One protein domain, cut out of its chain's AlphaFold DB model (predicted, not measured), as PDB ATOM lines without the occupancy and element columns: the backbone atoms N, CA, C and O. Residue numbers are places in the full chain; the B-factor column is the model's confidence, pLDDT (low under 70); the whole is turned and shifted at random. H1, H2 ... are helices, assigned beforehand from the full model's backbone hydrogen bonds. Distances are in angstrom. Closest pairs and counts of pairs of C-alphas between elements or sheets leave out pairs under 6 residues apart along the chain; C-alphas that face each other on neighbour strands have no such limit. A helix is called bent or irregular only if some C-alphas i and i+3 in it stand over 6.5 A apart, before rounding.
ATOM      1  N   ALA A  11      10.370 -16.671 -47.656       46.78
ATOM      2  CA  ALA A  11      10.573 -15.605 -46.682       46.78
ATOM      3  C   ALA A  11       9.868 -15.849 -45.329       46.78
ATOM      4  O   ALA A  11      10.526 -15.698 -44.305       46.78
ATOM      5  N   PRO A  12       8.608 -16.316 -45.240       45.53
ATOM      6  CA  PRO A  12       7.964 -16.587 -43.954       45.53
ATOM      7  C   PRO A  12       8.680 -17.682 -43.141       45.53
ATOM      8  O   PRO A  12       8.736 -17.591 -41.919       45.53
ATOM      9  N   VAL A  13       9.281 -18.679 -43.806       45.28
ATOM     10  CA  VAL A  13       9.988 -19.802 -43.160       45.28
ATOM     11  C   VAL A  13      11.378 -19.382 -42.679       45.28
ATOM     12  O   VAL A  13      11.741 -19.650 -41.536       45.28
ATOM     13  N   VAL A  14      12.138 -18.657 -43.506       46.75
ATOM     14  CA  VAL A  14      13.459 -18.128 -43.118       46.75
ATOM     15  C   VAL A  14      13.334 -17.126 -41.961       46.75
ATOM     16  O   VAL A  14      14.203 -17.079 -41.093       46.75
ATOM     17  N   LEU A  15      12.230 -16.374 -41.888       49.25
ATOM     18  CA  LEU A  15      12.013 -15.334 -40.876       49.25
ATOM     19  C   LEU A  15      11.396 -15.853 -39.567       49.25
ATOM     20  O   LEU A  15      11.780 -15.378 -38.498       49.25
ATOM     21  N   ALA A  16      10.518 -16.864 -39.620       47.41
ATOM     22  CA  ALA A  16      10.024 -17.556 -38.422       47.41
ATOM     23  C   ALA A  16      11.130 -18.348 -37.703       47.41
ATOM     24  O   ALA A  16      11.028 -18.612 -36.507       47.41
ATOM     25  N   VAL A  17      12.202 -18.706 -38.417       49.94
ATOM     26  CA  VAL A  17      13.330 -19.470 -37.869       49.94
ATOM     27  C   VAL A  17      14.546 -18.579 -37.591       49.94
ATOM     28  O   VAL A  17      15.260 -18.829 -36.630       49.94
ATOM     29  N   GLY A  18      14.784 -17.517 -38.366       49.88
ATOM     30  CA  GLY A  18      16.018 -16.724 -38.305       49.88
ATOM     31  C   GLY A  18      16.167 -15.856 -37.052       49.88
ATOM     32  O   GLY A  18      17.179 -15.946 -36.364       49.88
ATOM     33  N   PHE A  19      15.160 -15.041 -36.720       50.62
ATOM     34  CA  PHE A  19      15.216 -14.166 -35.537       50.62
ATOM     35  C   PHE A  19      15.000 -14.939 -34.220       50.62
ATOM     36  O   PHE A  19      15.809 -14.781 -33.301       50.62
ATOM     37  N   PRO A  20      14.017 -15.862 -34.121       51.53
ATOM     38  CA  PRO A  20      13.908 -16.754 -32.968       51.53
ATOM     39  C   PRO A  20      15.096 -17.711 -32.861       51.53
ATOM     40  O   PRO A  20      15.503 -18.035 -31.756       51.53
ATOM     41  N   GLY A  21      15.695 -18.124 -33.983       52.16
ATOM     42  CA  GLY A  21      16.910 -18.937 -34.030       52.16
ATOM     43  C   GLY A  21      18.145 -18.182 -33.545       52.16
ATOM     44  O   GLY A  21      18.915 -18.732 -32.765       52.16
ATOM     45  N   ALA A  22      18.307 -16.906 -33.905       53.16
ATOM     46  CA  ALA A  22      19.360 -16.043 -33.368       53.16
ATOM     47  C   ALA A  22      19.195 -15.800 -31.856       53.16
ATOM     48  O   ALA A  22      20.179 -15.820 -31.116       53.16
ATOM     49  N   LEU A  23      17.951 -15.656 -31.383       53.78
ATOM     50  CA  LEU A  23      17.632 -15.621 -29.953       53.78
ATOM     51  C   LEU A  23      17.803 -16.996 -29.281       53.78
ATOM     52  O   LEU A  23      18.222 -17.055 -28.133       53.78
ATOM     53  N   ALA A  24      17.567 -18.111 -29.975       52.94
ATOM     54  CA  ALA A  24      17.795 -19.468 -29.466       52.94
ATOM     55  C   ALA A  24      19.289 -19.843 -29.417       52.94
ATOM     56  O   ALA A  24      19.697 -20.653 -28.583       52.94
ATOM     57  N   LEU A  25      20.124 -19.208 -30.250       52.09
ATOM     58  CA  LEU A  25      21.589 -19.274 -30.170       52.09
ATOM     59  C   LEU A  25      22.142 -18.595 -28.903       52.09
ATOM     60  O   LEU A  25      23.308 -18.803 -28.565       52.09
ATOM     61  N   LEU A  26      21.310 -17.880 -28.134       55.78
ATOM     62  CA  LEU A  26      21.572 -17.517 -26.734       55.78
ATOM     63  C   LEU A  26      21.399 -18.733 -25.804       55.78
ATOM     64  O   LEU A  26      20.742 -18.666 -24.762       55.78
ATOM     65  N   SER A  27      22.028 -19.857 -26.158       49.81
ATOM     66  CA  SER A  27      21.916 -21.136 -25.452       49.81
ATOM     67  C   SER A  27      22.240 -21.106 -23.945       49.81
ATOM     68  O   SER A  27      21.702 -21.964 -23.244       49.81
ATOM     69  N   PRO A  28      23.030 -20.154 -23.386       53.69
ATOM     70  CA  PRO A  28      23.198 -20.054 -21.934       53.69
ATOM     71  C   PRO A  28      21.902 -19.719 -21.176       53.69
ATOM     72  O   PRO A  28      21.837 -19.921 -19.968       53.69
ATOM     73  N   MET A  29      20.865 -19.217 -21.857       54.41
ATOM     74  CA  MET A  29      19.671 -18.652 -21.219       54.41
ATOM     75  C   MET A  29      18.445 -19.567 -21.204       54.41
ATOM     76  O   MET A  29      17.409 -19.186 -20.659       54.41
ATOM     77  N   ARG A  30      18.540 -20.777 -21.775       57.31
ATOM     78  CA  ARG A  30      17.391 -21.679 -21.989       57.31
ATOM     79  C   ARG A  30      16.630 -22.031 -20.700       57.31
ATOM     80  O   ARG A  30      15.439 -22.316 -20.760       57.31
ATOM     81  N   ASN A  31      17.299 -21.964 -19.547       60.97
ATOM     82  CA  ASN A  31      16.729 -22.338 -18.252       60.97
ATOM     83  C   ASN A  31      16.156 -21.154 -17.450       60.97
ATOM     84  O   ASN A  31      15.622 -21.374 -16.366       60.97
ATOM     85  N   ASN A  32      16.249 -19.907 -17.936       64.31
ATOM     86  CA  ASN A  32      15.662 -18.757 -17.244       64.31
ATOM     87  C   ASN A  32      14.229 -18.504 -17.762       64.31
ATOM     88  O   ASN A  32      14.069 -18.038 -18.893       64.31
ATOM     89  N   PRO A  33      13.178 -18.752 -16.957       61.88
ATOM     90  CA  PRO A  33      11.793 -18.607 -17.407       61.88
ATOM     91  C   PRO A  33      11.441 -17.166 -17.797       61.88
ATOM     92  O   PRO A  33      10.636 -16.964 -18.702       61.88
ATOM     93  N   ALA A  34      12.084 -16.159 -17.191       57.84
ATOM     94  CA  ALA A  34      11.900 -14.768 -17.593       57.84
ATOM     95  C   ALA A  34      12.489 -14.514 -18.987       57.84
ATOM     96  O   ALA A  34      11.853 -13.854 -19.802       57.84
ATOM     97  N   PHE A  35      13.665 -15.068 -19.292       63.22
ATOM     98  CA  PHE A  35      14.251 -14.952 -20.628       63.22
ATOM     99  C   PHE A  35      13.368 -15.615 -21.690       63.22
ATOM    100  O   PHE A  35      13.086 -14.998 -22.718       63.22
ATOM    101  N   SER A  36      12.883 -16.830 -21.426       61.91
ATOM    102  CA  SER A  36      11.979 -17.543 -22.335       61.91
ATOM    103  C   SER A  36      10.675 -16.773 -22.554       61.91
ATOM    104  O   SER A  36      10.264 -16.594 -23.698       61.91
ATOM    105  N   PHE A  37      10.066 -16.238 -21.488       62.28
ATOM    106  CA  PHE A  37       8.860 -15.410 -21.583       62.28
ATOM    107  C   PHE A  37       9.084 -14.150 -22.430       62.28
ATOM    108  O   PHE A  37       8.324 -13.895 -23.362       62.28
ATOM    109  N   TRP A  38      10.151 -13.391 -22.164       57.91
ATOM    110  CA  TRP A  38      10.455 -12.163 -22.909       57.91
ATOM    111  C   TRP A  38      10.849 -12.434 -24.361       57.91
ATOM    112  O   TRP A  38      10.481 -11.665 -25.247       57.91
ATOM    113  N   THR A  39      11.545 -13.541 -24.622       61.03
ATOM    114  CA  THR A  39      11.868 -13.994 -25.980       61.03
ATOM    115  C   THR A  39      10.593 -14.317 -26.746       61.03
ATOM    116  O   THR A  39      10.395 -13.798 -27.841       61.03
ATOM    117  N   VAL A  40       9.690 -15.104 -26.154       61.88
ATOM    118  CA  VAL A  40       8.398 -15.447 -26.763       61.88
ATOM    119  C   VAL A  40       7.555 -14.198 -26.993       61.88
ATOM    120  O   VAL A  40       7.029 -14.037 -28.086       61.88
ATOM    121  N   LEU A  41       7.470 -13.284 -26.022       60.56
ATOM    122  CA  LEU A  41       6.705 -12.043 -26.162       60.56
ATOM    123  C   LEU A  41       7.279 -11.139 -27.260       60.56
ATOM    124  O   LEU A  41       6.527 -10.584 -28.054       60.56
ATOM    125  N   THR A  42       8.607 -11.028 -27.344       57.28
ATOM    126  CA  THR A  42       9.282 -10.232 -28.379       57.28
ATOM    127  C   THR A  42       9.066 -10.838 -29.760       57.28
ATOM    128  O   THR A  42       8.726 -10.122 -30.700       57.28
ATOM    129  N   VAL A  43       9.209 -12.160 -29.890       60.72
ATOM    130  CA  VAL A  43       8.973 -12.883 -31.146       60.72
ATOM    131  C   VAL A  43       7.505 -12.784 -31.557       60.72
ATOM    132  O   VAL A  43       7.221 -12.376 -32.679       60.72
ATOM    133  N   ALA A  44       6.570 -13.081 -30.653       59.75
ATOM    134  CA  ALA A  44       5.135 -13.029 -30.918       59.75
ATOM    135  C   ALA A  44       4.658 -11.602 -31.217       59.75
ATOM    136  O   ALA A  44       3.889 -11.404 -32.153       59.75
ATOM    137  N   GLY A  45       5.151 -10.602 -30.483       60.56
ATOM    138  CA  GLY A  45       4.862  -9.190 -30.728       60.56
ATOM    139  C   GLY A  45       5.395  -8.722 -32.080       60.56
ATOM    140  O   GLY A  45       4.661  -8.103 -32.845       60.56
ATOM    141  N   THR A  46       6.631  -9.093 -32.426       55.53
ATOM    142  CA  THR A  46       7.237  -8.758 -33.726       55.53
ATOM    143  C   THR A  46       6.509  -9.460 -34.876       55.53
ATOM    144  O   THR A  46       6.198  -8.819 -35.878       55.53
ATOM    145  N   MET A  47       6.165 -10.748 -34.733       57.34
ATOM    146  CA  MET A  47       5.401 -11.502 -35.738       57.34
ATOM    147  C   MET A  47       3.963 -10.987 -35.882       57.34
ATOM    148  O   MET A  47       3.487 -10.812 -37.000       57.34
ATOM    149  N   GLY A  48       3.279 -10.696 -34.774       61.78
ATOM    150  CA  GLY A  48       1.934 -10.120 -34.784       61.78
ATOM    151  C   GLY A  48       1.924  -8.749 -35.452       61.78
ATOM    152  O   GLY A  48       1.149  -8.505 -36.373       61.78
ATOM    153  N   PHE A  49       2.862  -7.881 -35.079       58.31
ATOM    154  CA  PHE A  49       3.044  -6.582 -35.720       58.31
ATOM    155  C   PHE A  49       3.362  -6.702 -37.220       58.31
ATOM    156  O   PHE A  49       2.877  -5.922 -38.042       58.31
ATOM    157  N   TRP A  50       4.150  -7.702 -37.608       61.22
ATOM    158  CA  TRP A  50       4.488  -7.975 -39.002       61.22
ATOM    159  C   TRP A  50       3.271  -8.387 -39.836       61.22
ATOM    160  O   TRP A  50       3.085  -7.850 -40.930       61.22
ATOM    161  N   LEU A  51       2.423  -9.273 -39.302       61.16
ATOM    162  CA  LEU A  51       1.169  -9.685 -39.940       61.16
ATOM    163  C   LEU A  51       0.195  -8.506 -40.093       61.16
ATOM    164  O   LEU A  51      -0.486  -8.391 -41.109       61.16
ATOM    165  N   LEU A  52       0.165  -7.607 -39.106       60.31
ATOM    166  CA  LEU A  52      -0.769  -6.479 -39.053       60.31
ATOM    167  C   LEU A  52      -0.296  -5.249 -39.851       60.31
ATOM    168  O   LEU A  52      -1.105  -4.501 -40.385       60.31
ATOM    169  N   SER A  53       1.010  -5.032 -39.997       54.56
ATOM    170  CA  SER A  53       1.548  -3.891 -40.762       54.56
ATOM    171  C   SER A  53       1.446  -4.063 -42.285       54.56
ATOM    172  O   SER A  53       1.572  -3.086 -43.023       54.56
ATOM    173  N   GLY A  54       1.219  -5.288 -42.772       54.50
ATOM    174  CA  GLY A  54       1.001  -5.589 -44.192       54.50
ATOM    175  C   GLY A  54      -0.468  -5.612 -44.629       54.50
ATOM    176  O   GLY A  54      -0.731  -5.688 -45.826       54.50
ATOM    177  N   SER A  55      -1.423  -5.552 -43.695       57.34
ATOM    178  CA  SER A  55      -2.853  -5.764 -43.973       57.34
ATOM    179  C   SER A  55      -3.631  -4.494 -44.340       57.34
ATOM    180  O   SER A  55      -4.843  -4.562 -44.521       57.34
ATOM    181  N   GLY A  56      -2.962  -3.343 -44.469       56.22
ATOM    182  CA  GLY A  56      -3.627  -2.063 -44.736       56.22
ATOM    183  C   GLY A  56      -4.294  -1.440 -43.506       56.22
ATOM    184  O   GLY A  56      -5.113  -0.543 -43.657       56.22
ATOM    185  N   LEU A  57      -3.953  -1.896 -42.295       58.53
ATOM    186  CA  LEU A  57      -4.368  -1.223 -41.066       58.53
ATOM    187  C   LEU A  57      -3.809   0.206 -41.022       58.53
ATOM    188  O   LEU A  57      -2.648   0.442 -41.366       58.53
ATOM    189  N   GLU A  58      -4.653   1.141 -40.584       59.31
ATOM    190  CA  GLU A  58      -4.335   2.565 -40.470       59.31
ATOM    191  C   GLU A  58      -3.038   2.791 -39.664       59.31
ATOM    192  O   GLU A  58      -2.849   2.154 -38.618       59.31
ATOM    193  N   PRO A  59      -2.161   3.734 -40.068       61.97
ATOM    194  CA  PRO A  59      -0.949   4.098 -39.325       61.97
ATOM    195  C   PRO A  59      -1.199   4.394 -37.838       61.97
ATOM    196  O   PRO A  59      -0.330   4.159 -36.999       61.97
ATOM    197  N   ALA A  60      -2.410   4.847 -37.497       57.00
ATOM    198  CA  ALA A  60      -2.859   5.059 -36.127       57.00
ATOM    199  C   ALA A  60      -2.906   3.765 -35.294       57.00
ATOM    200  O   ALA A  60      -2.493   3.780 -34.139       57.00
ATOM    201  N   VAL A  61      -3.338   2.635 -35.865       61.09
ATOM    202  CA  VAL A  61      -3.390   1.329 -35.175       61.09
ATOM    203  C   VAL A  61      -1.979   0.821 -34.902       61.09
ATOM    204  O   VAL A  61      -1.680   0.332 -33.816       61.09
ATOM    205  N   VAL A  62      -1.085   0.998 -35.870       61.12
ATOM    206  CA  VAL A  62       0.332   0.654 -35.737       61.12
ATOM    207  C   VAL A  62       1.004   1.503 -34.655       61.12
ATOM    208  O   VAL A  62       1.683   0.955 -33.785       61.12
ATOM    209  N   ALA A  63       0.773   2.817 -34.657       60.50
ATOM    210  CA  ALA A  63       1.253   3.706 -33.605       60.50
ATOM    211  C   ALA A  63       0.690   3.308 -32.232       60.50
ATOM    212  O   ALA A  63       1.444   3.264 -31.264       60.50
ATOM    213  N   LEU A  64      -0.592   2.934 -32.151       60.72
ATOM    214  CA  LEU A  64      -1.221   2.476 -30.911       60.72
ATOM    215  C   LEU A  64      -0.594   1.176 -30.391       60.72
ATOM    216  O   LEU A  64      -0.380   1.049 -29.192       60.72
ATOM    217  N   LEU A  65      -0.262   0.230 -31.275       63.47
ATOM    218  CA  LEU A  65       0.410  -1.023 -30.909       63.47
ATOM    219  C   LEU A  65       1.848  -0.787 -30.435       63.47
ATOM    220  O   LEU A  65       2.281  -1.410 -29.467       63.47
ATOM    221  N   VAL A  66       2.575   0.136 -31.073       62.81
ATOM    222  CA  VAL A  66       3.914   0.549 -30.625       62.81
ATOM    223  C   VAL A  66       3.829   1.260 -29.274       62.81
ATOM    224  O   VAL A  66       4.592   0.934 -28.371       62.81
ATOM    225  N   VAL A  67       2.873   2.173 -29.090       60.16
ATOM    226  CA  VAL A  67       2.638   2.867 -27.815       60.16
ATOM    227  C   VAL A  67       2.197   1.894 -26.726       60.16
ATOM    228  O   VAL A  67       2.696   1.989 -25.614       60.16
ATOM    229  N   ALA A  68       1.332   0.923 -27.020       63.22
ATOM    230  CA  ALA A  68       0.917  -0.108 -26.070       63.22
ATOM    231  C   ALA A  68       2.079  -1.038 -25.693       63.22
ATOM    232  O   ALA A  68       2.227  -1.387 -24.524       63.22
ATOM    233  N   ALA A  69       2.948  -1.384 -26.649       63.94
ATOM    234  CA  ALA A  69       4.177  -2.121 -26.373       63.94
ATOM    235  C   ALA A  69       5.131  -1.297 -25.492       63.94
ATOM    236  O   ALA A  69       5.596  -1.804 -24.476       63.94
ATOM    237  N   LEU A  70       5.353  -0.017 -25.813       60.62
ATOM    238  CA  LEU A  70       6.157   0.918 -25.013       60.62
ATOM    239  C   LEU A  70       5.562   1.169 -23.616       60.62
ATOM    240  O   LEU A  70       6.297   1.289 -22.639       60.62
ATOM    241  N   ALA A  71       4.236   1.214 -23.501       60.69
ATOM    242  CA  ALA A  71       3.523   1.361 -22.240       60.69
ATOM    243  C   ALA A  71       3.616   0.083 -21.404       60.69
ATOM    244  O   ALA A  71       3.887   0.172 -20.213       60.69
ATOM    245  N   GLY A  72       3.493  -1.104 -22.009       62.19
ATOM    246  CA  GLY A  72       3.775  -2.376 -21.340       62.19
ATOM    247  C   GLY A  72       5.225  -2.446 -20.857       62.19
ATOM    248  O   GLY A  72       5.493  -2.813 -19.720       62.19
ATOM    249  N   VAL A  73       6.159  -1.984 -21.681       55.59
ATOM    250  CA  VAL A  73       7.582  -1.816 -21.359       55.59
ATOM    251  C   VAL A  73       7.804  -0.928 -20.132       55.59
ATOM    252  O   VAL A  73       8.527  -1.319 -19.216       55.59
ATOM    253  N   PHE A  74       7.153   0.235 -20.072       56.72
ATOM    254  CA  PHE A  74       7.245   1.142 -18.928       56.72
ATOM    255  C   PHE A  74       6.539   0.587 -17.692       56.72
ATOM    256  O   PHE A  74       7.083   0.651 -16.594       56.72
ATOM    257  N   PHE A  75       5.351   0.012 -17.861       59.66
ATOM    258  CA  PHE A  75       4.523  -0.491 -16.771       59.66
ATOM    259  C   PHE A  75       5.152  -1.717 -16.105       59.66
ATOM    260  O   PHE A  75       5.242  -1.782 -14.883       59.66
ATOM    261  N   PHE A  76       5.684  -2.655 -16.895       52.09
ATOM    262  CA  PHE A  76       6.397  -3.813 -16.363       52.09
ATOM    263  C   PHE A  76       7.821  -3.464 -15.923       52.09
ATOM    264  O   PHE A  76       8.281  -4.030 -14.936       52.09
ATOM    265  N   GLY A  77       8.499  -2.509 -16.570       51.44
ATOM    266  CA  GLY A  77       9.787  -1.969 -16.116       51.44
ATOM    267  C   GLY A  77       9.700  -1.204 -14.786       51.44
ATOM    268  O   GLY A  77      10.643  -1.243 -13.996       51.44
ATOM    269  N   ALA A  78       8.554  -0.578 -14.497       48.88
ATOM    270  CA  ALA A  78       8.272   0.128 -13.245       48.88
ATOM    271  C   ALA A  78       7.965  -0.803 -12.057       48.88
ATOM    272  O   ALA A  78       7.948  -0.353 -10.907       48.88
ATOM    273  N   VAL A  79       7.775  -2.109 -12.292       52.88
ATOM    274  CA  VAL A  79       7.689  -3.099 -11.210       52.88
ATOM    275  C   VAL A  79       9.079  -3.244 -10.580       52.88
ATOM    276  O   VAL A  79       9.970  -3.881 -11.144       52.88
ATOM    277  N   ARG A  80       9.255  -2.587  -9.425       44.53
ATOM    278  CA  ARG A  80      10.485  -2.480  -8.615       44.53
ATOM    279  C   ARG A  80      11.354  -3.752  -8.639       44.53
ATOM    280  O   ARG A  80      10.884  -4.828  -8.287       44.53
ATOM    281  N   GLY A  81      12.642  -3.589  -8.975       54.00
ATOM    282  CA  GLY A  81      13.685  -4.622  -8.817       54.00
ATOM    283  C   GLY A  81      14.258  -5.234 -10.105       54.00
ATOM    284  O   GLY A  81      14.880  -6.291 -10.047       54.00
ATOM    285  N   GLN A  82      14.049  -4.628 -11.278       58.12
ATOM    286  CA  GLN A  82      14.451  -5.242 -12.549       58.12
ATOM    287  C   GLN A  82      15.949  -5.112 -12.872       58.12
ATOM    288  O   GLN A  82      16.539  -4.039 -12.777       58.12
ATOM    289  N   SER A  83      16.545  -6.223 -13.319       72.81
ATOM    290  CA  SER A  83      17.915  -6.292 -13.830       72.81
ATOM    291  C   SER A  83      18.056  -5.542 -15.159       72.81
ATOM    292  O   SER A  83      17.134  -5.528 -15.979       72.81
ATOM    293  N   LYS A  84      19.237  -4.955 -15.409       82.81
ATOM    294  CA  LYS A  84      19.596  -4.258 -16.663       82.81
ATOM    295  C   LYS A  84      19.237  -5.068 -17.919       82.81
ATOM    296  O   LYS A  84      18.863  -4.495 -18.937       82.81
ATOM    297  N   LEU A  85      19.272  -6.398 -17.820       82.38
ATOM    298  CA  LEU A  85      18.821  -7.325 -18.855       82.38
ATOM    299  C   LEU A  85      17.408  -7.021 -19.373       82.38
ATOM    300  O   LEU A  85      17.207  -6.964 -20.582       82.38
ATOM    301  N   ARG A  86      16.426  -6.813 -18.484       78.69
ATOM    302  CA  ARG A  86      15.025  -6.605 -18.891       78.69
ATOM    303  C   ARG A  86      14.857  -5.315 -19.687       78.69
ATOM    304  O   ARG A  86      14.153  -5.318 -20.693       78.69
ATOM    305  N   LEU A  87      15.566  -4.256 -19.291       81.25
ATOM    306  CA  LEU A  87      15.625  -3.002 -20.041       81.25
ATOM    307  C   LEU A  87      16.202  -3.216 -21.447       81.25
ATOM    308  O   LEU A  87      15.618  -2.758 -22.424       81.25
ATOM    309  N   PHE A  88      17.325  -3.927 -21.576       84.56
ATOM    310  CA  PHE A  88      17.936  -4.129 -22.892       84.56
ATOM    311  C   PHE A  88      17.099  -5.032 -23.804       84.56
ATOM    312  O   PHE A  88      16.938  -4.703 -24.976       84.56
ATOM    313  N   LEU A  89      16.508  -6.113 -23.283       78.75
ATOM    314  CA  LEU A  89      15.584  -6.963 -24.050       78.75
ATOM    315  C   LEU A  89      14.358  -6.182 -24.533       78.75
ATOM    316  O   LEU A  89      13.916  -6.328 -25.667       78.75
ATOM    317  N   THR A  90      13.856  -5.304 -23.679       73.62
ATOM    318  CA  THR A  90      12.758  -4.396 -23.988       73.62
ATOM    319  C   THR A  90      13.107  -3.433 -25.124       73.62
ATOM    320  O   THR A  90      12.353  -3.316 -26.090       73.62
ATOM    321  N   LEU A  91      14.266  -2.773 -25.051       79.94
ATOM    322  CA  LEU A  91      14.733  -1.892 -26.123       79.94
ATOM    323  C   LEU A  91      14.899  -2.657 -27.442       79.94
ATOM    324  O   LEU A  91      14.525  -2.145 -28.494       79.94
ATOM    325  N   LEU A  92      15.401  -3.893 -27.393       81.69
ATOM    326  CA  LEU A  92      15.515  -4.749 -28.575       81.69
ATOM    327  C   LEU A  92      14.160  -5.075 -29.196       81.69
ATOM    328  O   LEU A  92      14.035  -5.016 -30.418       81.69
ATOM    329  N   ALA A  93      13.147  -5.371 -28.381       77.25
ATOM    330  CA  ALA A  93      11.794  -5.612 -28.874       77.25
ATOM    331  C   ALA A  93      11.231  -4.381 -29.595       77.25
ATOM    332  O   ALA A  93      10.724  -4.491 -30.711       77.25
ATOM    333  N   VAL A  94      11.399  -3.195 -29.002       78.44
ATOM    334  CA  VAL A  94      10.990  -1.924 -29.619       78.44
ATOM    335  C   VAL A  94      11.717  -1.701 -30.944       78.44
ATOM    336  O   VAL A  94      11.075  -1.388 -31.946       78.44
ATOM    337  N   PHE A  95      13.038  -1.896 -30.989       83.25
ATOM    338  CA  PHE A  95      13.793  -1.738 -32.232       83.25
ATOM    339  C   PHE A  95      13.359  -2.738 -33.309       83.25
ATOM    340  O   PHE A  95      13.174  -2.339 -34.456       83.25
ATOM    341  N   ALA A  96      13.122  -4.003 -32.959       79.38
ATOM    342  CA  ALA A  96      12.622  -5.000 -33.904       79.38
ATOM    343  C   ALA A  96      11.247  -4.608 -34.482       79.38
ATOM    344  O   ALA A  96      11.026  -4.723 -35.689       79.38
ATOM    345  N   MET A  97      10.347  -4.069 -33.651       76.88
ATOM    346  CA  MET A  97       9.057  -3.536 -34.110       76.88
ATOM    347  C   MET A  97       9.229  -2.335 -35.046       76.88
ATOM    348  O   MET A  97       8.574  -2.273 -36.088       76.88
ATOM    349  N   LEU A  98      10.134  -1.405 -34.718       80.62
ATOM    350  CA  LEU A  98      10.430  -0.250 -35.572       80.62
ATOM    351  C   LEU A  98      10.990  -0.685 -36.929       80.62
ATOM    352  O   LEU A  98      10.530  -0.176 -37.947       80.62
ATOM    353  N   VAL A  99      11.897  -1.667 -36.971       85.44
ATOM    354  CA  VAL A  99      12.363  -2.256 -38.240       85.44
ATOM    355  C   VAL A  99      11.195  -2.864 -38.996       85.44
ATOM    356  O   VAL A  99      11.011  -2.561 -40.170       85.44
ATOM    357  N   GLY A 100      10.339  -3.652 -38.342       79.25
ATOM    358  CA  GLY A 100       9.127  -4.188 -38.968       79.25
ATOM    359  C   GLY A 100       8.252  -3.096 -39.597       79.25
ATOM    360  O   GLY A 100       7.758  -3.259 -40.715       79.25
ATOM    361  N   TYR A 101       8.100  -1.953 -38.930       79.38
ATOM    362  CA  TYR A 101       7.294  -0.843 -39.435       79.38
ATOM    363  C   TYR A 101       7.968  -0.148 -40.613       79.38
ATOM    364  O   TYR A 101       7.393  -0.044 -41.697       79.38
ATOM    365  N   PHE A 102       9.206   0.297 -40.414       84.50
ATOM    366  CA  PHE A 102       9.937   1.095 -41.386       84.50
ATOM    367  C   PHE A 102      10.501   0.279 -42.545       84.50
ATOM    368  O   PHE A 102      10.865   0.878 -43.542       84.50
ATOM    369  N   SER A 103      10.513  -1.050 -42.483       84.31
ATOM    370  CA  SER A 103      10.797  -1.933 -43.629       84.31
ATOM    371  C   SER A 103       9.596  -2.099 -44.568       84.31
ATOM    372  O   SER A 103       9.738  -2.579 -45.691       84.31
ATOM    373  N   SER A 104       8.398  -1.687 -44.138       81.38
ATOM    374  CA  SER A 104       7.193  -1.741 -44.969       81.38
ATOM    375  C   SER A 104       7.201  -0.691 -46.091       81.38
ATOM    376  O   SER A 104       8.093   0.163 -46.182       81.38
ATOM    377  N   GLY A 105       6.152  -0.682 -46.918       79.25
ATOM    378  CA  GLY A 105       5.922   0.370 -47.912       79.25
ATOM    379  C   GLY A 105       5.876   1.795 -47.333       79.25
ATOM    380  O   GLY A 105       6.156   2.742 -48.068       79.25
ATOM    381  N   TYR A 106       5.600   1.953 -46.030       80.06
ATOM    382  CA  TYR A 106       5.522   3.253 -45.353       80.06
ATOM    383  C   TYR A 106       6.887   3.899 -45.076       80.06
ATOM    384  O   TYR A 106       6.983   5.123 -45.054       80.06
ATOM    385  N   GLY A 107       7.955   3.113 -44.901       83.00
ATOM    386  CA  GLY A 107       9.293   3.642 -44.585       83.00
ATOM    387  C   GLY A 107      10.168   3.971 -45.802       83.00
ATOM    388  O   GLY A 107      11.387   4.085 -45.676       83.00
ATOM    389  N   GLY A 108       9.581   4.041 -47.001       86.19
ATOM    390  CA  GLY A 108      10.319   4.334 -48.231       86.19
ATOM    391  C   GLY A 108      10.866   5.767 -48.279       86.19
ATOM    392  O   GLY A 108      10.477   6.636 -47.508       86.19
ATOM    393  N   ALA A 109      11.734   6.051 -49.254       89.81
ATOM    394  CA  ALA A 109      12.303   7.390 -49.462       89.81
ATOM    395  C   ALA A 109      11.268   8.451 -49.900       89.81
ATOM    396  O   ALA A 109      11.512   9.647 -49.768       89.81
ATOM    397  N   GLY A 110      10.119   8.018 -50.431       90.69
ATOM    398  CA  GLY A 110       9.127   8.882 -51.076       90.69
ATOM    399  C   GLY A 110       8.625  10.051 -50.218       90.69
ATOM    400  O   GLY A 110       8.684  11.182 -50.694       90.69
ATOM    401  N   PRO A 111       8.139   9.831 -48.980       89.31
ATOM    402  CA  PRO A 111       7.683  10.916 -48.112       89.31
ATOM    403  C   PRO A 111       8.759  11.976 -47.834       89.31
ATOM    404  O   PRO A 111       8.474  13.162 -47.959       89.31
ATOM    405  N   MET A 112       9.995  11.562 -47.532       91.12
ATOM    406  CA  MET A 112      11.112  12.481 -47.264       91.12
ATOM    407  C   MET A 112      11.507  13.271 -48.514       91.12
ATOM    408  O   MET A 112      11.687  14.485 -48.449       91.12
ATOM    409  N   LEU A 113      11.554  12.598 -49.668       95.12
ATOM    410  CA  LEU A 113      11.821  13.237 -50.952       95.12
ATOM    411  C   LEU A 113      10.758  14.293 -51.278       95.12
ATOM    412  O   LEU A 113      11.104  15.419 -51.618       95.12
ATOM    413  N   ARG A 114       9.467  13.957 -51.136       95.25
ATOM    414  CA  ARG A 114       8.363  14.907 -51.358       95.25
ATOM    415  C   ARG A 114       8.411  16.082 -50.389       95.25
ATOM    416  O   ARG A 114       8.156  17.203 -50.809       95.25
ATOM    417  N   TRP A 115       8.754  15.831 -49.126       94.06
ATOM    418  CA  TRP A 115       8.924  16.888 -48.134       94.06
ATOM    419  C   TRP A 115      10.037  17.857 -48.550       94.06
ATOM    420  O   TRP A 115       9.796  19.057 -48.581       94.06
ATOM    421  N   LEU A 116      11.205  17.365 -48.972       96.44
ATOM    422  CA  LEU A 116      12.300  18.220 -49.452       96.44
ATOM    423  C   LEU A 116      11.922  18.995 -50.722       96.44
ATOM    424  O   LEU A 116      12.150  20.199 -50.790       96.44
ATOM    425  N   LEU A 117      11.284  18.347 -51.700       97.81
ATOM    426  CA  LEU A 117      10.803  19.029 -52.910       97.81
ATOM    427  C   LEU A 117       9.823  20.166 -52.573       97.81
ATOM    428  O   LEU A 117       9.909  21.246 -53.151       97.81
ATOM    429  N   ALA A 118       8.933  19.955 -51.596       97.06
ATOM    430  CA  ALA A 118       8.001  20.982 -51.126       97.06
ATOM    431  C   ALA A 118       8.696  22.165 -50.420       97.06
ATOM    432  O   ALA A 118       8.105  23.236 -50.319       97.06
ATOM    433  N   HIS A 119       9.943  21.993 -49.968       97.12
ATOM    434  CA  HIS A 119      10.768  23.042 -49.358       97.12
ATOM    435  C   HIS A 119      11.771  23.661 -50.347       97.12
ATOM    436  O   HIS A 119      12.738  24.293 -49.930       97.12
ATOM    437  N   GLY A 120      11.548  23.491 -51.655       97.50
ATOM    438  CA  GLY A 120      12.296  24.193 -52.700       97.50
ATOM    439  C   GLY A 120      13.610  23.536 -53.128       97.50
ATOM    440  O   GLY A 120      14.317  24.105 -53.954       97.50
ATOM    441  N   TYR A 121      13.936  22.344 -52.620       97.94
ATOM    442  CA  TYR A 121      15.092  21.585 -53.102       97.94
ATOM    443  C   TYR A 121      14.829  21.024 -54.502       97.94
ATOM    444  O   TYR A 121      13.730  20.545 -54.799       97.94
ATOM    445  N   THR A 122      15.854  21.002 -55.352       98.25
ATOM    446  CA  THR A 122      15.775  20.310 -56.645       98.25
ATOM    447  C   THR A 122      15.729  18.792 -56.445       98.25
ATOM    448  O   THR A 122      16.144  18.257 -55.414       98.25
ATOM    449  N   TYR A 123      15.247  18.051 -57.448       97.56
ATOM    450  CA  TYR A 123      15.178  16.588 -57.363       97.56
ATOM    451  C   TYR A 123      16.533  15.913 -57.056       97.56
ATOM    452  O   TYR A 123      16.563  15.050 -56.171       97.56
ATOM    453  N   PRO A 124      17.660  16.279 -57.706       98.00
ATOM    454  CA  PRO A 124      18.966  15.704 -57.379       98.00
ATOM    455  C   PRO A 124      19.404  15.964 -55.930       98.00
ATOM    456  O   PRO A 124      19.867  15.035 -55.263       98.00
ATOM    457  N   GLU A 125      19.206  17.184 -55.421       97.62
ATOM    458  CA  GLU A 125      19.541  17.559 -54.039       97.62
ATOM    459  C   GLU A 125      18.679  16.794 -53.037       97.62
ATOM    460  O   GLU A 125      19.198  16.133 -52.134       97.62
ATOM    461  N   ALA A 126      17.360  16.812 -53.241       97.69
ATOM    462  CA  ALA A 126      16.401  16.136 -52.381       97.69
ATOM    463  C   ALA A 126      16.679  14.624 -52.312       97.69
ATOM    464  O   ALA A 126      16.635  14.018 -51.236       97.69
ATOM    465  N   ARG A 127      17.032  14.007 -53.450       96.12
ATOM    466  CA  ARG A 127      17.443  12.598 -53.520       96.12
ATOM    467  C   ARG A 127      18.745  12.352 -52.759       96.12
ATOM    468  O   ARG A 127      18.813  11.384 -52.002       96.12
ATOM    469  N   GLY A 128      19.754  13.205 -52.943       96.81
ATOM    470  CA  GLY A 128      21.040  13.106 -52.245       96.81
ATOM    471  C   GLY A 128      20.886  13.178 -50.725       96.81
ATOM    472  O   GLY A 128      21.333  12.274 -50.018       96.81
ATOM    473  N   ILE A 129      20.167  14.192 -50.237       94.75
ATOM    474  CA  ILE A 129      19.878  14.396 -48.809       94.75
ATOM    475  C   ILE A 129      19.094  13.209 -48.245       94.75
ATOM    476  O   ILE A 129      19.482  12.643 -47.223       94.75
ATOM    477  N   THR A 130      18.035  12.776 -48.935       94.56
ATOM    478  CA  THR A 130      17.223  11.629 -48.498       94.56
ATOM    479  C   THR A 130      18.073  10.367 -48.348       94.56
ATOM    480  O   THR A 130      17.950   9.649 -47.356       94.56
ATOM    481  N   MET A 131      18.964  10.091 -49.305       92.81
ATOM    482  CA  MET A 131      19.857   8.932 -49.226       92.81
ATOM    483  C   MET A 131      20.865   9.058 -48.080       92.81
ATOM    484  O   MET A 131      21.087   8.077 -47.373       92.81
ATOM    485  N   ALA A 132      21.442  10.242 -47.860       94.44
ATOM    486  CA  ALA A 132      22.376  10.478 -46.760       94.44
ATOM    487  C   ALA A 132      21.710  10.284 -45.387       94.44
ATOM    488  O   ALA A 132      22.240   9.562 -44.538       94.44
ATOM    489  N   ILE A 133      20.517  10.858 -45.192       91.31
ATOM    490  CA  ILE A 133      19.737  10.704 -43.956       91.31
ATOM    491  C   ILE A 133      19.410   9.229 -43.727       91.31
ATOM    492  O   ILE A 133      19.689   8.703 -42.651       91.31
ATOM    493  N   ARG A 134      18.880   8.532 -44.741       90.62
ATOM    494  CA  ARG A 134      18.521   7.112 -44.614       90.62
ATOM    495  C   ARG A 134      19.724   6.250 -44.256       90.62
ATOM    496  O   ARG A 134      19.644   5.500 -43.291       90.62
ATOM    497  N   LYS A 135      20.845   6.392 -44.964       92.25
ATOM    498  CA  LYS A 135      22.074   5.635 -44.672       92.25
ATOM    499  C   LYS A 135      22.597   5.897 -43.260       92.25
ATOM    500  O   LYS A 135      23.053   4.973 -42.597       92.25
ATOM    501  N   THR A 136      22.478   7.135 -42.781       92.88
ATOM    502  CA  THR A 136      22.860   7.505 -41.410       92.88
ATOM    503  C   THR A 136      21.934   6.866 -40.376       92.88
ATOM    504  O   THR A 136      22.413   6.324 -39.379       92.88
ATOM    505  N   ILE A 137      20.618   6.884 -40.616       91.81
ATOM    506  CA  ILE A 137      19.631   6.215 -39.758       91.81
ATOM    507  C   ILE A 137      19.930   4.721 -39.699       91.81
ATOM    508  O   ILE A 137      20.089   4.195 -38.610       91.81
ATOM    509  N   HIS A 138      20.089   4.062 -40.843       93.56
ATOM    510  CA  HIS A 138      20.435   2.643 -40.944       93.56
ATOM    511  C   HIS A 138      21.706   2.308 -40.146       93.56
ATOM    512  O   HIS A 138      21.660   1.560 -39.166       93.56
ATOM    513  N   PHE A 139      22.817   2.983 -40.448       96.12
ATOM    514  CA  PHE A 139      24.084   2.803 -39.740       96.12
ATOM    515  C   PHE A 139      23.952   2.967 -38.213       96.12
ATOM    516  O   PHE A 139      24.393   2.112 -37.441       96.12
ATOM    517  N   THR A 140      23.332   4.058 -37.750       94.00
ATOM    518  CA  THR A 140      23.200   4.342 -36.308       94.00
ATOM    519  C   THR A 140      22.198   3.423 -35.612       94.00
ATOM    520  O   THR A 140      22.417   3.027 -34.463       94.00
ATOM    521  N   PHE A 141      21.123   3.040 -36.297       93.44
ATOM    522  CA  PHE A 141      20.075   2.177 -35.769       93.44
ATOM    523  C   PHE A 141      20.599   0.758 -35.541       93.44
ATOM    524  O   PHE A 141      20.522   0.251 -34.420       93.44
ATOM    525  N   TYR A 142      21.222   0.142 -36.551       95.50
ATOM    526  CA  TYR A 142      21.806  -1.196 -36.406       95.50
ATOM    527  C   TYR A 142      23.022  -1.208 -35.474       95.50
ATOM    528  O   TYR A 142      23.209  -2.167 -34.721       95.50
ATOM    529  N   GLY A 143      23.781  -0.107 -35.416       97.12
ATOM    530  CA  GLY A 143      24.771   0.131 -34.363       97.12
ATOM    531  C   GLY A 143      24.167   0.073 -32.957       97.12
ATOM    532  O   GLY A 143      24.686  -0.615 -32.073       97.12
ATOM    533  N   THR A 144      23.030   0.737 -32.756       93.88
ATOM    534  CA  THR A 144      22.320   0.766 -31.469       93.88
ATOM    535  C   THR A 144      21.728  -0.598 -31.112       93.88
ATOM    536  O   THR A 144      21.856  -1.014 -29.963       93.88
ATOM    537  N   VAL A 145      21.153  -1.327 -32.075       92.25
ATOM    538  CA  VAL A 145      20.666  -2.708 -31.888       92.25
ATOM    539  C   VAL A 145      21.797  -3.645 -31.465       92.25
ATOM    540  O   VAL A 145      21.652  -4.408 -30.505       92.25
ATOM    541  N   ALA A 146      22.945  -3.584 -32.141       96.50
ATOM    542  CA  ALA A 146      24.100  -4.398 -31.774       96.50
ATOM    543  C   ALA A 146      24.597  -4.039 -30.368       96.50
ATOM    544  O   ALA A 146      24.859  -4.919 -29.548       96.50
ATOM    545  N   TRP A 147      24.675  -2.744 -30.052       97.00
ATOM    546  CA  TRP A 147      25.088  -2.283 -28.732       97.00
ATOM    547  C   TRP A 147      24.130  -2.735 -27.624       97.00
ATOM    548  O   TRP A 147      24.587  -3.308 -26.636       97.00
ATOM    549  N   THR A 148      22.816  -2.558 -27.772       90.75
ATOM    550  CA  THR A 148      21.844  -3.020 -26.766       90.75
ATOM    551  C   THR A 148      21.864  -4.539 -26.613       90.75
ATOM    552  O   THR A 148      21.823  -5.028 -25.483       90.75
ATOM    553  N   THR A 149      22.044  -5.288 -27.706       89.56
ATOM    554  CA  THR A 149      22.243  -6.745 -27.655       89.56
ATOM    555  C   THR A 149      23.510  -7.121 -26.895       89.56
ATOM    556  O   THR A 149      23.481  -8.023 -26.062       89.56
ATOM    557  N   LEU A 150      24.618  -6.413 -27.128       95.25
ATOM    558  CA  LEU A 150      25.872  -6.626 -26.404       95.25
ATOM    559  C   LEU A 150      25.678  -6.408 -24.901       95.25
ATOM    560  O   LEU A 150      26.168  -7.200 -24.096       95.25
ATOM    561  N   GLN A 151      24.966  -5.346 -24.523       93.75
ATOM    562  CA  GLN A 151      24.676  -5.061 -23.123       93.75
ATOM    563  C   GLN A 151      23.772  -6.130 -22.500       93.75
ATOM    564  O   GLN A 151      24.096  -6.611 -21.419       93.75
ATOM    565  N   ALA A 152      22.713  -6.567 -23.190       87.31
ATOM    566  CA  ALA A 152      21.871  -7.676 -22.739       87.31
ATOM    567  C   ALA A 152      22.683  -8.965 -22.550       87.31
ATOM    568  O   ALA A 152      22.596  -9.606 -21.509       87.31
ATOM    569  N   ALA A 153      23.510  -9.328 -23.533       87.75
ATOM    570  CA  ALA A 153      24.291 -10.556 -23.491       87.75
ATOM    571  C   ALA A 153      25.310 -10.553 -22.340       87.75
ATOM    572  O   ALA A 153      25.478 -11.570 -21.674       87.75
ATOM    573  N   ARG A 154      25.941  -9.410 -22.047       92.25
ATOM    574  CA  ARG A 154      26.875  -9.261 -20.916       92.25
ATOM    575  C   ARG A 154      26.230  -9.496 -19.549       92.25
ATOM    576  O   ARG A 154      26.929  -9.905 -18.635       92.25
ATOM    577  N   GLU A 155      24.929  -9.261 -19.407       87.88
ATOM    578  CA  GLU A 155      24.208  -9.549 -18.158       87.88
ATOM    579  C   GLU A 155      23.956 -11.053 -17.958       87.88
ATOM    580  O   GLU A 155      23.477 -11.454 -16.901       87.88
ATOM    581  N   VAL A 156      24.235 -11.888 -18.969       82.69
ATOM    582  CA  VAL A 156      23.903 -13.323 -18.932       82.69
ATOM    583  C   VAL A 156      25.070 -14.238 -19.285       82.69
ATOM    584  O   VAL A 156      25.001 -15.449 -19.081       82.69
ATOM    585  N   THR A 157      26.171 -13.693 -19.790       86.31
ATOM    586  CA  THR A 157      27.399 -14.458 -19.974       86.31
ATOM    587  C   THR A 157      28.625 -13.670 -19.549       86.31
ATOM    588  O   THR A 157      28.832 -12.532 -19.965       86.31
ATOM    589  N   ASP A 158      29.501 -14.334 -18.795       89.69
ATOM    590  CA  ASP A 158      30.808 -13.794 -18.413       89.69
ATOM    591  C   ASP A 158      31.833 -13.859 -19.553       89.69
ATOM    592  O   ASP A 158      32.912 -13.275 -19.458       89.69
ATOM    593  N   ARG A 159      31.525 -14.573 -20.649       91.56
ATOM    594  CA  ARG A 159      32.434 -14.773 -21.786       91.56
ATOM    595  C   ARG A 159      32.306 -13.605 -22.771       91.56
ATOM    596  O   ARG A 159      31.346 -13.574 -23.545       91.56
ATOM    597  N   PRO A 160      33.285 -12.679 -22.857       92.94
ATOM    598  CA  PRO A 160      33.114 -11.460 -23.648       92.94
ATOM    599  C   PRO A 160      32.920 -11.719 -25.144       92.94
ATOM    600  O   PRO A 160      32.143 -11.029 -25.797       92.94
ATOM    601  N   TRP A 161      33.598 -12.735 -25.683       93.31
ATOM    602  CA  TRP A 161      33.495 -13.096 -27.096       93.31
ATOM    603  C   TRP A 161      32.103 -13.625 -27.464       93.31
ATOM    604  O   TRP A 161      31.648 -13.391 -28.582       93.31
ATOM    605  N   VAL A 162      31.408 -14.293 -26.531       90.56
ATOM    606  CA  VAL A 162      30.032 -14.766 -26.746       90.56
ATOM    607  C   VAL A 162      29.109 -13.562 -26.875       90.56
ATOM    608  O   VAL A 162      28.369 -13.480 -27.846       90.56
ATOM    609  N   ALA A 163      29.221 -12.582 -25.971       92.62
ATOM    610  CA  ALA A 163      28.403 -11.372 -26.016       92.62
ATOM    611  C   ALA A 163      28.613 -10.555 -27.308       92.62
ATOM    612  O   ALA A 163      27.644 -10.113 -27.924       92.62
ATOM    613  N   VAL A 164      29.867 -10.407 -27.756       96.19
ATOM    614  CA  VAL A 164      30.205  -9.755 -29.036       96.19
ATOM    615  C   VAL A 164      29.619 -10.520 -30.221       96.19
ATOM    616  O   VAL A 164      28.965  -9.923 -31.073       96.19
ATOM    617  N   ARG A 165      29.811 -11.845 -30.268       93.88
ATOM    618  CA  ARG A 165      29.273 -12.690 -31.341       93.88
ATOM    619  C   ARG A 165      27.750 -12.593 -31.407       93.88
ATOM    620  O   ARG A 165      27.210 -12.415 -32.492       93.88
ATOM    621  N   THR A 166      27.068 -12.677 -30.268       88.06
ATOM    622  CA  THR A 166      25.614 -12.521 -30.182       88.06
ATOM    623  C   THR A 166      25.164 -11.174 -30.733       88.06
ATOM    624  O   THR A 166      24.244 -11.136 -31.543       88.06
ATOM    625  N   ALA A 167      25.808 -10.081 -30.320       93.75
ATOM    626  CA  ALA A 167      25.454  -8.737 -30.760       93.75
ATOM    627  C   ALA A 167      25.527  -8.572 -32.281       93.75
ATOM    628  O   ALA A 167      24.595  -8.059 -32.900       93.75
ATOM    629  N   LEU A 168      26.618  -9.050 -32.884       95.19
ATOM    630  CA  LEU A 168      26.819  -8.971 -34.329       95.19
ATOM    631  C   LEU A 168      25.861  -9.891 -35.090       95.19
ATOM    632  O   LEU A 168      25.308  -9.473 -36.102       95.19
ATOM    633  N   LEU A 169      25.622 -11.111 -34.597       88.94
ATOM    634  CA  LEU A 169      24.660 -12.027 -35.215       88.94
ATOM    635  C   LEU A 169      23.232 -11.483 -35.149       88.94
ATOM    636  O   LEU A 169      22.522 -11.562 -36.144       88.94
ATOM    637  N   ALA A 170      22.821 -10.886 -34.029       86.06
ATOM    638  CA  ALA A 170      21.497 -10.281 -33.907       86.06
ATOM    639  C   ALA A 170      21.303  -9.127 -34.903       86.06
ATOM    640  O   ALA A 170      20.286  -9.082 -35.594       86.06
ATOM    641  N   ALA A 171      22.293  -8.234 -35.026       92.88
ATOM    642  CA  ALA A 171      22.253  -7.151 -36.006       92.88
ATOM    643  C   ALA A 171      22.257  -7.679 -37.451       92.88
ATOM    644  O   ALA A 171      21.463  -7.212 -38.260       92.88
ATOM    645  N   ALA A 172      23.075  -8.694 -37.754       91.25
ATOM    646  CA  ALA A 172      23.102  -9.349 -39.063       91.25
ATOM    647  C   ALA A 172      21.749  -9.955 -39.435       91.25
ATOM    648  O   ALA A 172      21.258  -9.751 -40.543       91.25
ATOM    649  N   SER A 173      21.132 -10.682 -38.500       86.88
ATOM    650  CA  SER A 173      19.815 -11.279 -38.698       86.88
ATOM    651  C   SER A 173      18.742 -10.218 -38.915       86.88
ATOM    652  O   SER A 173      17.891 -10.400 -39.783       86.88
ATOM    653  N   LEU A 174      18.781  -9.111 -38.165       86.56
ATOM    654  CA  LEU A 174      17.795  -8.041 -38.303       86.56
ATOM    655  C   LEU A 174      17.972  -7.246 -39.609       86.56
ATOM    656  O   LEU A 174      16.978  -6.939 -40.254       86.56
ATOM    657  N   ALA A 175      19.211  -6.982 -40.036       91.31
ATOM    658  CA  ALA A 175      19.502  -6.305 -41.304       91.31
ATOM    659  C   ALA A 175      19.113  -7.172 -42.512       91.31
ATOM    660  O   ALA A 175      18.452  -6.713 -43.440       91.31
ATOM    661  N   ALA A 176      19.440  -8.468 -42.469       87.94
ATOM    662  CA  ALA A 176      18.993  -9.415 -43.488       87.94
ATOM    663  C   ALA A 176      17.459  -9.520 -43.538       87.94
ATOM    664  O   ALA A 176      16.880  -9.628 -44.619       87.94
ATOM    665  N   PHE A 177      16.795  -9.472 -42.377       84.81
ATOM    666  CA  PHE A 177      15.337  -9.438 -42.287       84.81
ATOM    667  C   PHE A 177      14.752  -8.187 -42.951       84.81
ATOM    668  O   PHE A 177      13.789  -8.303 -43.709       84.81
ATOM    669  N   ASP A 178      15.312  -7.011 -42.669       88.56
ATOM    670  CA  ASP A 178      14.854  -5.738 -43.228       88.56
ATOM    671  C   ASP A 178      14.945  -5.743 -44.753       88.56
ATOM    672  O   ASP A 178      13.935  -5.548 -45.427       88.56
ATOM    673  N   GLU A 179      16.102  -6.109 -45.307       90.50
ATOM    674  CA  GLU A 179      16.299  -6.178 -46.759       90.50
ATOM    675  C   GLU A 179      15.401  -7.217 -47.436       90.50
ATOM    676  O   GLU A 179      14.779  -6.945 -48.471       90.50
ATOM    677  N   LEU A 180      15.245  -8.395 -46.823       85.25
ATOM    678  CA  LEU A 180      14.319  -9.406 -47.327       85.25
ATOM    679  C   LEU A 180      12.876  -8.891 -47.310       85.25
ATOM    680  O   LEU A 180      12.135  -9.099 -48.271       85.25
ATOM    681  N   ARG A 181      12.460  -8.199 -46.247       81.56
ATOM    682  CA  ARG A 181      11.112  -7.633 -46.158       81.56
ATOM    683  C   ARG A 181      10.907  -6.516 -47.174       81.56
ATOM    684  O   ARG A 181       9.870  -6.506 -47.836       81.56
ATOM    685  N   GLN A 182      11.885  -5.630 -47.346       86.75
ATOM    686  CA  GLN A 182      11.843  -4.577 -48.357       86.75
ATOM    687  C   GLN A 182      11.706  -5.158 -49.769       86.75
ATOM    688  O   GLN A 182      10.917  -4.632 -50.547       86.75
ATOM    689  N   SER A 183      12.354  -6.288 -50.075       85.56
ATOM    690  CA  SER A 183      12.206  -6.968 -51.376       85.56
ATOM    691  C   SER A 183      10.767  -7.398 -51.709       85.56
ATOM    692  O   SER A 183      10.434  -7.599 -52.875       85.56
ATOM    693  N   GLY A 184       9.894  -7.500 -50.700       85.00
ATOM    694  CA  GLY A 184       8.481  -7.839 -50.862       85.00
ATOM    695  C   GLY A 184       7.566  -6.674 -51.261       85.00
ATOM    696  O   GLY A 184       6.384  -6.912 -51.515       85.00
ATOM    697  N   TYR A 185       8.059  -5.431 -51.313       82.25
ATOM    698  CA  TYR A 185       7.250  -4.248 -51.631       82.25
ATOM    699  C   TYR A 185       7.641  -3.644 -52.983       82.25
ATOM    700  O   TYR A 185       8.799  -3.335 -53.226       82.25
ATOM    701  N   ALA A 186       6.657  -3.383 -53.849       81.56
ATOM    702  CA  ALA A 186       6.895  -2.875 -55.207       81.56
ATOM    703  C   ALA A 186       7.570  -1.488 -55.261       81.56
ATOM    704  O   ALA A 186       8.201  -1.141 -56.253       81.56
ATOM    705  N   ASN A 187       7.439  -0.683 -54.202       78.19
ATOM    706  CA  ASN A 187       8.067   0.638 -54.083       78.19
ATOM    707  C   ASN A 187       9.423   0.600 -53.355       78.19
ATOM    708  O   ASN A 187       9.925   1.643 -52.922       78.19
ATOM    709  N   ARG A 188       9.994  -0.594 -53.182       82.31
ATOM    710  CA  ARG A 188      11.257  -0.844 -52.497       82.31
ATOM    711  C   ARG A 188      12.145  -1.714 -53.371       82.31
ATOM    712  O   ARG A 188      11.686  -2.618 -54.057       82.31
ATOM    713  N   THR A 189      13.437  -1.446 -53.310       77.25
ATOM    714  CA  THR A 189      14.463  -2.290 -53.914       77.25
ATOM    715  C   THR A 189      15.376  -2.723 -52.789       77.25
ATOM    716  O   THR A 189      16.079  -1.874 -52.242       77.25
ATOM    717  N   GLY A 190      15.325  -4.004 -52.429       76.44
ATOM    718  CA  GLY A 190      16.305  -4.559 -51.504       76.44
ATOM    719  C   GLY A 190      17.689  -4.545 -52.153       76.44
ATOM    720  O   GLY A 190      17.819  -4.828 -53.349       76.44
ATOM    721  N   ASN A 191      18.714  -4.193 -51.390       85.62
ATOM    722  CA  ASN A 191      20.088  -4.132 -51.851       85.62
ATOM    723  C   ASN A 191      21.021  -4.760 -50.814       85.62
ATOM    724  O   ASN A 191      21.146  -4.308 -49.682       85.62
ATOM    725  N   THR A 192      21.757  -5.788 -51.231       86.88
ATOM    726  CA  THR A 192      22.712  -6.487 -50.358       86.88
ATOM    727  C   THR A 192      23.797  -5.567 -49.792       86.88
ATOM    728  O   THR A 192      24.293  -5.824 -48.695       86.88
ATOM    729  N   SER A 193      24.137  -4.467 -50.477       89.44
ATOM    730  CA  SER A 193      25.079  -3.483 -49.932       89.44
ATOM    731  C   SER A 193      24.531  -2.737 -48.714       89.44
ATOM    732  O   SER A 193      25.324  -2.248 -47.910       89.44
ATOM    733  N   ASP A 194      23.208  -2.650 -48.562       89.31
ATOM    734  CA  ASP A 194      22.579  -1.997 -47.411       89.31
ATOM    735  C   ASP A 194      22.734  -2.870 -46.151       89.31
ATOM    736  O   ASP A 194      23.101  -2.347 -45.101       89.31
ATOM    737  N   VAL A 195      22.692  -4.208 -46.281       93.50
ATOM    738  CA  VAL A 195      23.071  -5.128 -45.184       93.50
ATOM    739  C   VAL A 195      24.506  -4.874 -44.715       93.50
ATOM    740  O   VAL A 195      24.784  -4.860 -43.517       93.50
ATOM    741  N   LEU A 196      25.446  -4.676 -45.646       95.44
ATOM    742  CA  LEU A 196      26.845  -4.407 -45.294       95.44
ATOM    743  C   LEU A 196      26.999  -3.061 -44.573       95.44
ATOM    744  O   LEU A 196      27.786  -2.962 -43.627       95.44
ATOM    745  N   LEU A 197      26.242  -2.042 -44.987       95.25
ATOM    746  CA  LEU A 197      26.205  -0.747 -44.310       95.25
ATOM    747  C   LEU A 197      25.664  -0.885 -42.878       95.25
ATOM    748  O   LEU A 197      26.296  -0.389 -41.941       95.25
ATOM    749  N   ASP A 198      24.559  -1.601 -42.694       95.50
ATOM    750  CA  ASP A 198      23.954  -1.864 -41.385       95.50
ATOM    751  C   ASP A 198      24.929  -2.597 -40.451       95.50
ATOM    752  O   ASP A 198      25.149  -2.207 -39.297       95.50
ATOM    753  N   LEU A 199      25.603  -3.619 -40.986       97.25
ATOM    754  CA  LEU A 199      26.635  -4.371 -40.278       97.25
ATOM    755  C   LEU A 199      27.856  -3.522 -39.924       97.25
ATOM    756  O   LEU A 199      28.445  -3.719 -38.858       97.25
ATOM    757  N   SER A 200      28.236  -2.560 -40.767       97.94
ATOM    758  CA  SER A 200      29.337  -1.646 -40.445       97.94
ATOM    759  C   SER A 200      29.017  -0.794 -39.208       97.94
ATOM    760  O   SER A 200      29.871  -0.643 -38.331       97.94
ATOM    761  N   GLY A 201      27.765  -0.342 -39.068       97.75
ATOM    762  CA  GLY A 201      27.280   0.349 -37.873       97.75
ATOM    763  C   GLY A 201      27.347  -0.532 -36.628       97.75
ATOM    764  O   GLY A 201      27.881  -0.116 -35.594       97.75
ATOM    765  N   ALA A 202      26.892  -1.784 -36.750       98.00
ATOM    766  CA  ALA A 202      26.978  -2.785 -35.686       98.00
ATOM    767  C   ALA A 202      28.423  -2.994 -35.198       98.00
ATOM    768  O   ALA A 202      28.691  -2.932 -33.994       98.00
ATOM    769  N   VAL A 203      29.366  -3.185 -36.126       98.50
ATOM    770  CA  VAL A 203      30.791  -3.372 -35.814       98.50
ATOM    771  C   VAL A 203      31.375  -2.147 -35.112       98.50
ATOM    772  O   VAL A 203      32.058  -2.305 -34.098       98.50
ATOM    773  N   VAL A 204      31.087  -0.932 -35.592       98.56
ATOM    774  CA  VAL A 204      31.605   0.312 -34.995       98.56
ATOM    775  C   VAL A 204      31.121   0.483 -33.555       98.56
ATOM    776  O   VAL A 204      31.928   0.748 -32.663       98.56
ATOM    777  N   PHE A 205      29.828   0.290 -33.291       98.44
ATOM    778  CA  PHE A 205      29.259   0.490 -31.954       98.44
ATOM    779  C   PHE A 205      29.726  -0.581 -30.958       98.44
ATOM    780  O   PHE A 205      30.077  -0.262 -29.814       98.44
ATOM    781  N   VAL A 206      29.793  -1.845 -31.390       98.25
ATOM    782  CA  VAL A 206      30.344  -2.943 -30.581       98.25
ATOM    783  C   VAL A 206      31.830  -2.708 -30.298       98.25
ATOM    784  O   VAL A 206      32.251  -2.783 -29.141       98.25
ATOM    785  N   GLY A 207      32.612  -2.351 -31.320       98.06
ATOM    786  CA  GLY A 207      34.037  -2.047 -31.194       98.06
ATOM    787  C   GLY A 207      34.309  -0.885 -30.240       98.06
ATOM    788  O   GLY A 207      35.153  -1.002 -29.349       98.06
ATOM    789  N   LEU A 208      33.539   0.203 -30.349       97.88
ATOM    790  CA  LEU A 208      33.637   1.355 -29.451       97.88
ATOM    791  C   LEU A 208      33.302   0.981 -27.997       97.88
ATOM    792  O   LEU A 208      33.991   1.420 -27.073       97.88
ATOM    793  N   SER A 209      32.278   0.148 -27.782       96.56
ATOM    794  CA  SER A 209      31.906  -0.357 -26.450       96.56
ATOM    795  C   SER A 209      33.007  -1.227 -25.835       96.56
ATOM    796  O   SER A 209      33.347  -1.071 -24.659       96.56
ATOM    797  N   GLU A 210      33.606  -2.125 -26.621       96.38
ATOM    798  CA  GLU A 210      34.731  -2.960 -26.186       96.38
ATOM    799  C   GLU A 210      35.988  -2.128 -25.894       96.38
ATOM    800  O   GLU A 210      36.640  -2.345 -24.871       96.38
ATOM    801  N   TRP A 211      36.301  -1.137 -26.734       96.25
ATOM    802  CA  TRP A 211      37.434  -0.231 -26.530       96.25
ATOM    803  C   TRP A 211      37.307   0.578 -25.237       96.25
ATOM    804  O   TRP A 211      38.238   0.595 -24.429       96.25
ATOM    805  N   ARG A 212      36.137   1.186 -24.992       95.12
ATOM    806  CA  ARG A 212      35.867   1.932 -23.750       95.12
ATOM    807  C   ARG A 212      35.993   1.043 -22.515       95.12
ATOM    808  O   ARG A 212      36.592   1.459 -21.529       95.12
ATOM    809  N   ARG A 213      35.495  -0.199 -22.580       91.56
ATOM    810  CA  ARG A 213      35.596  -1.149 -21.461       91.56
ATOM    811  C   ARG A 213      37.042  -1.537 -21.151       91.56
ATOM    812  O   ARG A 213      37.369  -1.718 -19.987       91.56
ATOM    813  N   ARG A 214      37.894  -1.689 -22.172       91.56
ATOM    814  CA  ARG A 214      39.317  -2.020 -21.984       91.56
ATOM    815  C   ARG A 214      40.111  -0.871 -21.363       91.56
ATOM    816  O   ARG A 214      41.007  -1.151 -20.592       91.56
ATOM    817  N   LYS A 215      39.778   0.387 -21.679       89.62
ATOM    818  CA  LYS A 215      40.434   1.570 -21.091       89.62
ATOM    819  C   LYS A 215      40.066   1.835 -19.628       89.62
ATOM    820  O   LYS A 215      40.811   2.521 -18.947       89.62
ATOM    821  N   GLY A 216      38.898   1.376 -19.183       78.44
ATOM    822  CA  GLY A 216      38.422   1.559 -17.808       78.44
ATOM    823  C   GLY A 216      38.788   0.421 -16.849       78.44
ATOM    824  O   GLY A 216      38.252   0.392 -15.745       78.44
ATOM    825  N   ARG A 217      39.609  -0.537 -17.286       61.75
ATOM    826  CA  ARG A 217      40.208  -1.595 -16.463       61.75
ATOM    827  C   ARG A 217      41.692  -1.312 -16.327       61.75
ATOM    828  O   ARG A 217      42.225  -1.647 -15.254       61.75
TER     829      ARG A 217
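AT A GLANCE: This is residues 11 to 217 of the 217 residues of a protein of bacterium (UniProt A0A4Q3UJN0). Six helices, H1, H2, H3, H4, H6 and H7, stand side by side in an up-and-down bundle, each running against the one before it in the chain, with H4 and H7 nearest the middle. H8 packs over H6 and H7, and its last turns stick out with residues 211 to 217, while short H5 folds against the first turns of H6 at one far end. The printed part has 207 residues with eight named helices, H1 to H8 in order, and no named strand, an all-helix class. It is compact, with a radius of gyration of the C-alphas of 17.9 A and spans of 54 by 41 by 34 A.

HOW THE PARTS SIT: Start at H1, residues 11 to 24, and go on to H2, residues 33 to 53; they form a hairpin, where Pro 20 and Val 43 have the closest C-alphas, 6.5 A apart, and H1 touches with residues 19 to 23 alone. H3, residues 59 to 77, and H4, residues 84 to 102, form another hairpin at a shallow tilt of 3 degrees, closest at C-alphas 73 and 90, 6.4 A. H2 touches H4 the same way, closest at C-alphas 42 and 93, 5.3 A. H5, residues 110 to 118, touches H6, residues 123 to 154, at a steep tilt of 44 degrees, closest at C-alphas 116 and 126, 5.5 A. H4 touches H6 with a closest C-alpha pair, 85 and 152, at 5.0 A. H7, residues 160 to 182, touches H1, closest at C-alphas 170 and 22, 6.2 A. H8, residues 192 to 215, touches H6 the same way at a steep tilt of 47 degrees, closest at C-alphas 202 and 143, 3.9 A. H8 also touches H7, closest at C-alphas 195 and 175, 5.4 A. H3 and H8 are apart. Every O i to N i+4 pair is within hydrogen-bond range in H2 to H8, and 8 of 10 are in H1.

IN THESE COORDINATES: Find C-alpha 11 at (10.573, -15.605, -46.682), where H1 begins; it is irregular, but only just, with C-alphas 16 and 19 at 6.8 A. H6, the longest, starts at (15.178, 16.588, -57.363) and runs 46.2 A. H2 runs 29.4 A, H7 33.3 A and H8 35.2 A, ending at C-alpha 215, (40.434, 1.570, -21.091).

THE WHOLE: Look for the two farthest C-alphas at Asn 31 and Gly 120, 58.1 A apart. The printed part has no cut and no long link. Mean pLDDT of the printed part is 78.1; residues 11 to 82 and 217 are under 70.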